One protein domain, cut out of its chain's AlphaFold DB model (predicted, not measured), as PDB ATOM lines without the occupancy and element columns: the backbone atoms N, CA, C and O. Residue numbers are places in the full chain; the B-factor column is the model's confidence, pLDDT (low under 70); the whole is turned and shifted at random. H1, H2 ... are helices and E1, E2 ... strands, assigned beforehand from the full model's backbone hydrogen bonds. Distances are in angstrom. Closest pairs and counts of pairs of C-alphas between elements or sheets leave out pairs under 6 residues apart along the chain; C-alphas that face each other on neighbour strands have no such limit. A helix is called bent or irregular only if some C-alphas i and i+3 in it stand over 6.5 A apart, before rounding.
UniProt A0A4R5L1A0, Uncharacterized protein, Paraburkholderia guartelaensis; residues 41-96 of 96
ATOM      1  N   GLU A  41     -17.360  -2.348 -36.204       94.19
ATOM      2  CA  GLU A  41     -18.664  -2.559 -36.818       94.19
ATOM      3  C   GLU A  41     -19.048  -1.322 -37.633       94.19
ATOM      4  O   GLU A  41     -18.974  -0.193 -37.142       94.19
ATOM      5  N   ILE A  42     -19.456  -1.541 -38.885       92.19
ATOM      6  CA  ILE A  42     -19.952  -0.498 -39.785       92.19
ATOM      7  C   ILE A  42     -21.449  -0.727 -39.980       92.19
ATOM      8  O   ILE A  42     -21.863  -1.714 -40.591       92.19
ATOM      9  N   GLN A  43     -22.262   0.201 -39.489       89.44
ATOM     10  CA  GLN A  43     -23.713   0.169 -39.612       89.44
ATOM     11  C   GLN A  43     -24.144   1.103 -40.743       89.44
ATOM     12  O   GLN A  43     -23.979   2.322 -40.673       89.44
ATOM     13  N   SER A  44     -24.703   0.516 -41.802       81.19
ATOM     14  CA  SER A  44     -25.343   1.261 -42.891       81.19
ATOM     15  C   SER A  44     -26.862   1.207 -42.737       81.19
ATOM     16  O   SER A  44     -27.407   0.183 -42.320       81.19
ATOM     17  N   ALA A  45     -27.555   2.304 -43.054       67.69
ATOM     18  CA  ALA A  45     -29.013   2.332 -43.041       67.69
ATOM     19  C   ALA A  45     -29.559   1.269 -44.010       67.69
ATOM     20  O   ALA A  45     -29.216   1.248 -45.193       67.69
ATOM     21  N   ALA A  46     -30.378   0.350 -43.497       56.53
ATOM     22  CA  ALA A  46     -30.836  -0.804 -44.253       56.53
ATOM     23  C   ALA A  46     -31.651  -0.390 -45.494       56.53
ATOM     24  O   ALA A  46     -32.692   0.259 -45.397       56.53
ATOM     25  N   GLY A  47     -31.195  -0.820 -46.672       55.88
ATOM     26  CA  GLY A  47     -32.033  -0.958 -47.867       55.88
ATOM     27  C   GLY A  47     -32.282   0.292 -48.714       55.88
ATOM     28  O   GLY A  47     -32.905   0.167 -49.765       55.88
ATOM     29  N   THR A  48     -31.779   1.471 -48.342       53.59
ATOM     30  CA  THR A  48     -31.836   2.670 -49.199       53.59
ATOM     31  C   THR A  48     -30.525   3.450 -49.127       53.59
ATOM     32  O   THR A  48     -29.902   3.479 -48.066       53.59
ATOM     33  N   PRO A  49     -30.059   4.065 -50.234       57.78
ATOM     34  CA  PRO A  49     -28.921   4.974 -50.193       57.78
ATOM     35  C   PRO A  49     -29.296   6.181 -49.327       57.78
ATOM     36  O   PRO A  49     -29.919   7.128 -49.801       57.78
ATOM     37  N   SER A  50     -28.976   6.103 -48.036       63.16
ATOM     38  CA  SER A  50     -29.153   7.210 -47.106       63.16
ATOM     39  C   SER A  50     -28.101   8.286 -47.397       63.16
ATOM     40  O   SER A  50     -26.939   7.942 -47.639       63.16
ATOM     41  N   PRO A  51     -28.473   9.580 -47.375       66.69
ATOM     42  CA  PRO A  51     -27.501  10.666 -47.415       66.69
ATOM     43  C   PRO A  51     -26.642  10.730 -46.145       66.69
ATOM     44  O   PRO A  51     -25.621  11.413 -46.152       66.69
ATOM     45  N   ASP A  52     -27.024  10.029 -45.075       79.00
ATOM     46  CA  ASP A  52     -26.316  10.065 -43.799       79.00
ATOM     47  C   ASP A  52     -25.058   9.193 -43.823       79.00
ATOM     48  O   ASP A  52     -25.026   8.119 -44.433       79.00
ATOM     49  N   ALA A  53     -24.013   9.661 -43.138       82.12
ATOM     50  CA  ALA A  53     -22.774   8.913 -42.964       82.12
ATOM     51  C   ALA A  53     -23.020   7.601 -42.191       82.12
ATOM     52  O   ALA A  53     -23.838   7.586 -41.267       82.12
ATOM     53  N   PRO A  54     -22.318   6.499 -42.525       89.06
ATOM     54  CA  PRO A  54     -22.422   5.255 -41.773       89.06
ATOM     55  C   PRO A  54     -21.948   5.444 -40.329       89.06
ATOM     56  O   PRO A  54     -20.975   6.156 -40.065       89.06
ATOM     57  N   GLY A  55     -22.606   4.750 -39.403       90.56
ATOM     58  CA  GLY A  55     -22.109   4.613 -38.040       90.56
ATOM     59  C   GLY A  55     -20.922   3.656 -38.029       90.56
ATOM     60  O   GLY A  55     -21.015   2.561 -38.580       90.56
ATOM     61  N   VAL A  56     -19.810   4.059 -37.416       92.94
ATOM     62  CA  VAL A  56     -18.635   3.198 -37.222       92.94
ATOM     63  C   VAL A  56     -18.332   3.149 -35.733       92.94
ATOM     64  O   VAL A  56     -18.251   4.191 -35.087       92.94
ATOM     65  N   SER A  57     -18.193   1.943 -35.190       94.31
ATOM     66  CA  SER A  57     -17.850   1.714 -33.787       94.31
ATOM     67  C   SER A  57     -16.743   0.675 -33.697       94.31
ATOM     68  O   SER A  57     -16.887  -0.419 -34.232       94.31
ATOM     69  N   CYS A  58     -15.655   1.008 -33.010       95.44
ATOM     70  CA  CYS A  58     -14.467   0.169 -32.878       95.44
ATOM     71  C   CYS A  58     -14.267  -0.254 -31.418       95.44
ATOM     72  O   CYS A  58     -14.393   0.573 -30.513       95.44
ATOM     73  N   LEU A  59     -13.974  -1.536 -31.185       95.44
ATOM     74  CA  LEU A  59     -13.964  -2.151 -29.856       95.44
ATOM     75  C   LEU A  59     -12.911  -1.544 -28.922       95.44
ATOM     76  O   LEU A  59     -13.208  -1.346 -27.744       95.44
ATOM     77  N   HIS A  60     -11.719  -1.211 -29.423       93.94
ATOM     78  CA  HIS A  60     -10.667  -0.567 -28.625       93.94
ATOM     79  C   HIS A  60     -10.344   0.846 -29.119       93.94
ATOM     80  O   HIS A  60      -9.288   1.394 -28.803       93.94
ATOM     81  N   GLY A  61     -11.281   1.467 -29.841       91.56
ATOM     82  CA  GLY A  61     -11.183   2.867 -30.240       91.56
ATOM     83  C   GLY A  61     -10.147   3.128 -31.329       91.56
ATOM     84  O   GLY A  61      -9.517   4.188 -31.314       91.56
ATOM     85  N   ALA A  62      -9.958   2.192 -32.266       93.94
ATOM     86  CA  ALA A  62      -9.162   2.463 -33.457       93.94
ATOM     87  C   ALA A  62      -9.628   3.738 -34.174       93.94
ATOM     88  O   ALA A  62     -10.820   4.052 -34.235       93.94
ATOM     89  N   LEU A  63      -8.659   4.481 -34.709       94.06
ATOM     90  CA  LEU A  63      -8.937   5.670 -35.500       94.06
ATOM     91  C   LEU A  63      -9.567   5.257 -36.828       94.06
ATOM     92  O   LEU A  63      -9.185   4.258 -37.427       94.06
ATOM     93  N   TYR A  64     -10.532   6.048 -37.280       92.44
ATOM     94  CA  TYR A  64     -11.158   5.861 -38.577       92.44
ATOM     95  C   TYR A  64     -11.575   7.204 -39.169       92.44
ATOM     96  O   TYR A  64     -11.805   8.191 -38.463       92.44
ATOM     97  N   HIS A  65     -11.712   7.228 -40.489       90.94
ATOM     98  CA  HIS A  65     -12.211   8.370 -41.241       90.94
ATOM     99  C   HIS A  65     -13.367   7.950 -42.141       90.94
ATOM    100  O   HIS A  65     -13.299   6.925 -42.817       90.94
ATOM    101  N   VAL A  66     -14.415   8.772 -42.171       88.94
ATOM    102  CA  VAL A  66     -15.592   8.570 -43.020       88.94
ATOM    103  C   VAL A  66     -15.678   9.716 -44.016       88.94
ATOM    104  O   VAL A  66     -15.680  10.884 -43.625       88.94
ATOM    105  N   ALA A  67     -15.736   9.393 -45.304       86.19
ATOM    106  CA  ALA A  67     -15.811  10.384 -46.371       86.19
ATOM    107  C   ALA A  67     -16.637   9.879 -47.556       86.19
ATOM    108  O   ALA A  67     -16.781   8.677 -47.769       86.19
ATOM    109  N   LEU A  68     -17.152  10.809 -48.361       82.94
ATOM    110  CA  LEU A  68     -17.733  10.478 -49.660       82.94
ATOM    111  C   LEU A  68     -16.614  10.258 -50.678       82.94
ATOM    112  O   LEU A  68     -15.773  11.131 -50.897       82.94
ATOM    113  N   ALA A  69     -16.635   9.101 -51.325       79.75
ATOM    114  CA  ALA A  69     -15.695   8.699 -52.358       79.75
ATOM    115  C   ALA A  69     -16.433   8.435 -53.678       79.75
ATOM    116  O   ALA A  69     -17.615   8.080 -53.663       79.75
ATOM    117  N   PRO A  70     -15.775   8.592 -54.838       78.50
ATOM    118  CA  PRO A  70     -16.365   8.173 -56.099       78.50
ATOM    119  C   PRO A  70     -16.616   6.666 -56.081       78.50
ATOM    120  O   PRO A  70     -15.781   5.889 -55.621       78.50
ATOM    121  N   ARG A  71     -17.752   6.240 -56.634       78.06
ATOM    122  CA  ARG A  71     -18.051   4.815 -56.825       78.06
ATOM    123  C   ARG A  71     -17.077   4.150 -57.803       78.06
ATOM    124  O   ARG A  71     -16.769   2.974 -57.646       78.06
ATOM    125  N   ASP A  72     -16.627   4.898 -58.808       80.56
ATOM    126  CA  ASP A  72     -15.572   4.487 -59.733       80.56
ATOM    127  C   ASP A  72     -14.225   5.067 -59.260       80.56
ATOM    128  O   ASP A  72     -14.041   6.286 -59.314       80.56
ATOM    129  N   PRO A  73     -13.263   4.237 -58.822       74.06
ATOM    130  CA  PRO A  73     -11.979   4.714 -58.309       74.06
ATOM    131  C   PRO A  73     -11.120   5.418 -59.370       74.06
ATOM    132  O   PRO A  73     -10.174   6.124 -59.021       74.06
ATOM    133  N   THR A  74     -11.428   5.260 -60.659       81.44
ATOM    134  CA  THR A  74     -10.735   5.960 -61.751       81.44
ATOM    135  C   THR A  74     -11.288   7.367 -61.999       81.44
ATOM    136  O   THR A  74     -10.662   8.180 -62.688       81.44
ATOM    137  N   GLN A  75     -12.441   7.699 -61.411       72.81
ATOM    138  CA  GLN A  75     -13.089   8.990 -61.578       72.81
ATOM    139  C   GLN A  75     -12.353  10.084 -60.787       72.81
ATOM    140  O   GLN A  75     -12.164  10.001 -59.574       72.81
ATOM    141  N   ARG A  76     -11.976  11.177 -61.466       66.38
ATOM    142  CA  ARG A  76     -11.342  12.335 -60.814       66.38
ATOM    143  C   ARG A  76     -12.291  12.997 -59.810       66.38
ATOM    144  O   ARG A  76     -13.403  13.381 -60.178       66.38
ATOM    145  N   LEU A  77     -11.797  13.239 -58.592       65.31
ATOM    146  CA  LEU A  77     -12.519  13.897 -57.489       65.31
ATOM    147  C   LEU A  77     -13.147  15.248 -57.881       65.31
ATOM    148  O   LEU A  77     -14.256  15.556 -57.456       65.31
ATOM    149  N   SER A  78     -12.500  16.022 -58.760       62.25
ATOM    150  CA  SER A  78     -13.026  17.305 -59.254       62.25
ATOM    151  C   SER A  78     -14.353  17.174 -60.012       62.25
ATOM    152  O   SER A  78     -15.159  18.102 -60.024       62.25
ATOM    153  N   THR A  79     -14.623  16.012 -60.613       57.31
ATOM    154  CA  THR A  79     -15.895  15.747 -61.302       57.31
ATOM    155  C   THR A  79     -17.023  15.343 -60.351       57.31
ATOM    156  O   THR A  79     -18.186  15.400 -60.743       57.31
ATOM    157  N   LEU A  80     -16.715  14.975 -59.099       55.94
ATOM    158  CA  LEU A  80     -17.723  14.640 -58.086       55.94
ATOM    159  C   LEU A  80     -18.413  15.884 -57.531       55.94
ATOM    160  O   LEU A  80     -19.626  15.861 -57.345       55.94
ATOM    161  N   GLN A  81     -17.675  16.983 -57.339       56.50
ATOM    162  CA  GLN A  81     -18.259  18.261 -56.910       56.50
ATOM    163  C   GLN A  81     -19.270  18.798 -57.934       56.50
ATOM    164  O   GLN A  81     -20.300  19.339 -57.545       56.50
ATOM    165  N   LEU A  82     -19.013  18.596 -59.233       51.78
ATOM    166  CA  LEU A  82     -19.919  19.002 -60.312       51.78
ATOM    167  C   LEU A  82     -21.122  18.048 -60.467       51.78
ATOM    168  O   LEU A  82     -22.228  18.480 -60.782       51.78
ATOM    169  N   ALA A  83     -20.921  16.746 -60.228       50.59
ATOM    170  CA  ALA A  83     -21.958  15.716 -60.352       50.59
ATOM    171  C   ALA A  83     -22.968  15.696 -59.190       50.59
ATOM    172  O   ALA A  83     -24.012  15.053 -59.314       50.59
ATOM    173  N   ASN A  84     -22.698  16.434 -58.106       51.94
ATOM    174  CA  ASN A  84     -23.614  16.600 -56.971       51.94
ATOM    175  C   ASN A  84     -24.972  17.220 -57.380       51.94
ATOM    176  O   ASN A  84     -25.931  17.182 -56.620       51.94
ATOM    177  N   LEU A  85     -25.063  17.756 -58.605       52.91
ATOM    178  CA  LEU A  85     -26.277  18.307 -59.203       52.91
ATOM    179  C   LEU A  85     -27.104  17.300 -60.033       52.91
ATOM    180  O   LEU A  85     -28.200  17.667 -60.447       52.91
ATOM    181  N   ALA A  86     -26.628  16.071 -60.316       52.34
ATOM    182  CA  ALA A  86     -27.263  15.227 -61.347       52.34
ATOM    183  C   ALA A  86     -27.537  13.734 -61.040       52.34
ATOM    184  O   ALA A  86     -28.407  13.190 -61.710       52.34
ATOM    185  N   ALA A  87     -26.857  13.038 -60.112       54.91
ATOM    186  CA  ALA A  87     -27.170  11.638 -59.710       54.91
ATOM    187  C   ALA A  87     -26.119  11.072 -58.722       54.91
ATOM    188  O   ALA A  87     -24.977  11.542 -58.733       54.91
ATOM    189  N   PRO A  88     -26.428  10.022 -57.922       59.44
ATOM    190  CA  PRO A  88     -25.570   9.555 -56.832       59.44
ATOM    191  C   PRO A  88     -24.386   8.734 -57.367       59.44
ATOM    192  O   PRO A  88     -24.468   7.521 -57.560       59.44
ATOM    193  N   ARG A  89     -23.266   9.408 -57.640       63.88
ATOM    194  CA  ARG A  89     -21.985   8.774 -58.016       63.88
ATOM    195  C   ARG A  89     -21.019   8.608 -56.846       63.88
ATOM    196  O   ARG A  89     -19.941   8.051 -57.036       63.88
ATOM    197  N   ALA A  90     -21.390   9.100 -55.670       74.19
ATOM    198  CA  ALA A  90     -20.584   8.998 -54.469       74.19
ATOM    199  C   ALA A  90     -21.099   7.869 -53.569       74.19
ATOM    200  O   ALA A  90     -22.304   7.650 -53.459       74.19
ATOM    201  N   VAL A  91     -20.173   7.155 -52.944       79.56
ATOM    202  CA  VAL A  91     -20.418   6.143 -51.917       79.56
ATOM    203  C   VAL A  91     -19.689   6.558 -50.648       79.56
ATOM    204  O   VAL A  91     -18.659   7.229 -50.714       79.56
ATOM    205  N   TRP A  92     -20.202   6.157 -49.491       85.50
ATOM    206  CA  TRP A  92     -19.455   6.309 -48.251       85.50
ATOM    207  C   TRP A  92     -18.271   5.345 -48.234       85.50
ATOM    208  O   TRP A  92     -18.433   4.145 -48.455       85.50
ATOM    209  N   ALA A  93     -17.087   5.881 -47.970       86.06
ATOM    210  CA  ALA A  93     -15.873   5.129 -47.717       86.06
ATOM    211  C   ALA A  93     -15.477   5.296 -46.249       86.06
ATOM    212  O   ALA A  93     -15.526   6.403 -45.705       86.06
ATOM    213  N   VAL A  94     -15.076   4.186 -45.632       89.56
ATOM    214  CA  VAL A  94     -14.506   4.139 -44.284       89.56
ATOM    215  C   VAL A  94     -13.056   3.688 -44.418       89.56
ATOM    216  O   VAL A  94     -12.793   2.654 -45.033       89.56
ATOM    217  N   ALA A  95     -12.131   4.475 -43.881       91.31
ATOM    218  CA  ALA A  95     -10.710   4.153 -43.815       91.31
ATOM    219  C   ALA A  95     -10.295   3.967 -42.352       91.31
ATOM    220  O   ALA A  95     -10.736   4.743 -41.504       91.31
ATOM    221  N   PHE A  96      -9.462   2.959 -42.100       89.56
ATOM    222  CA  PHE A  96      -8.857   2.630 -40.807       89.56
ATOM    223  C   PHE A  96      -7.352   2.898 -40.860       89.56
ATOM    224  O   PHE A  96      -6.780   2.721 -41.964       89.56
TER     225      PHE A  96
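Overview. This is residues 41 to 96 of the 96 residues of an uncharacterized protein of Paraburkholderia guartelaensis (UniProt A0A4R5L1A0). A loose, elongated model of two small two-stranded ribbons set one after the other: the longer ribbon, E3 with E4, takes the middle, the shorter hairpin, E1 with E2, lies towards one end, and a loop that holds the single short helix H1 closes off the other end. The hairpin's two strands are joined by a wide loop, residues 44 to 54, and at the helix end residues 82 to 87 stick out free of the rest. The 56 printed residues hold one named helix and four named strands, in the order E1, E2, E3, H1, E4, and both sheets, E1 - E2 and E3 - E4, are antiparallel. The class is mixed, helices and strands, though under half of the residues, 25, are in named elements. The whole is loose, with a radius of gyration of the C-alphas of 12.9 A, and spans 38 by 24 by 14 A.

Arrangement. Begin with E3, residues 65 to 70, and E4, residues 90 to 95, which are antiparallel neighbours with 146 degrees between their directions. Look at C-alphas 66 and 94, which face each other at 4.7 A, and then at C-alphas 68 and 92, which face each other at 4.7 A too. On the backbone you will find N 67 and O 93 at 3.0 A and N 91 and O 69 at 2.8 A, both within hydrogen-bond range. Move on to H1, residues 78 to 83, which has 1 pair of C-alphas within 8 A of E3: Pro 70 and Leu 80, the closest, at 6.9 A. H1 also has 1 such pair with E4, where the C-alphas of Leu 80 and Ala 90 are the closest, at 7.3 A. Inside H1, 1 of 2 O i to N i+4 pairs is within hydrogen-bond range, and the helix is not bent. Now turn to E1, residues 41 to 43, and E2, residues 55 to 58, a hairpin of antiparallel neighbours at 172 degrees. Their C-alphas 42 and 56 face each other at 4.7 A, and N 41 and O 57, at 2.8 A, and N 57 and O 41, at 3.0 A, are within hydrogen-bond range. E2 and E3 are only just apart, with their closest C-alphas at 8.5 A. E2 and E4 are only just apart at 8.2 A, and E1 and E4 only just apart at 8.4 A. H1 is apart from both E1 and E2.

Along the chain. Find C-alpha 65 at (-12.211, 8.370, -41.241); from there E3 runs 15.4 A to C-alpha 70 at (-16.365, 8.173, -56.099). E4 runs from Ala 90 to Ala 95, 15.3 A from first to last C-alpha, and ends at (-10.710, 4.153, -43.815). H1, from Ser 78 to Ala 83, measures 9.1 A. E1, Glu 41 to Gln 43, is 6.4 A long and begins at C-alpha 41 at (-18.664, -2.559, -36.818). E2, Gly 55 to Cys 58, measures 10.2 A.

Size, cuts and confidence. The two C-alphas farthest apart are those of His 60, in the link from E2 to E3, and Ala 86, in the link from H1 to E4, at 39.9 A. Compare the first and last printed C-alphas, Glu 41 and Phe 96, which are 11.8 A apart; Phe 96 is the chain's last residue. The printed part has no cut. The link from E1 to E2, 11 residues, is long, and the other three are short but not tight. In the B-factor column the mean pLDDT of the printed part is 76.0, and 21 residues are under 70: residues 45 to 51 and residues 76 to 89, of which 78 to 83 belong to H1, with a mean of 56.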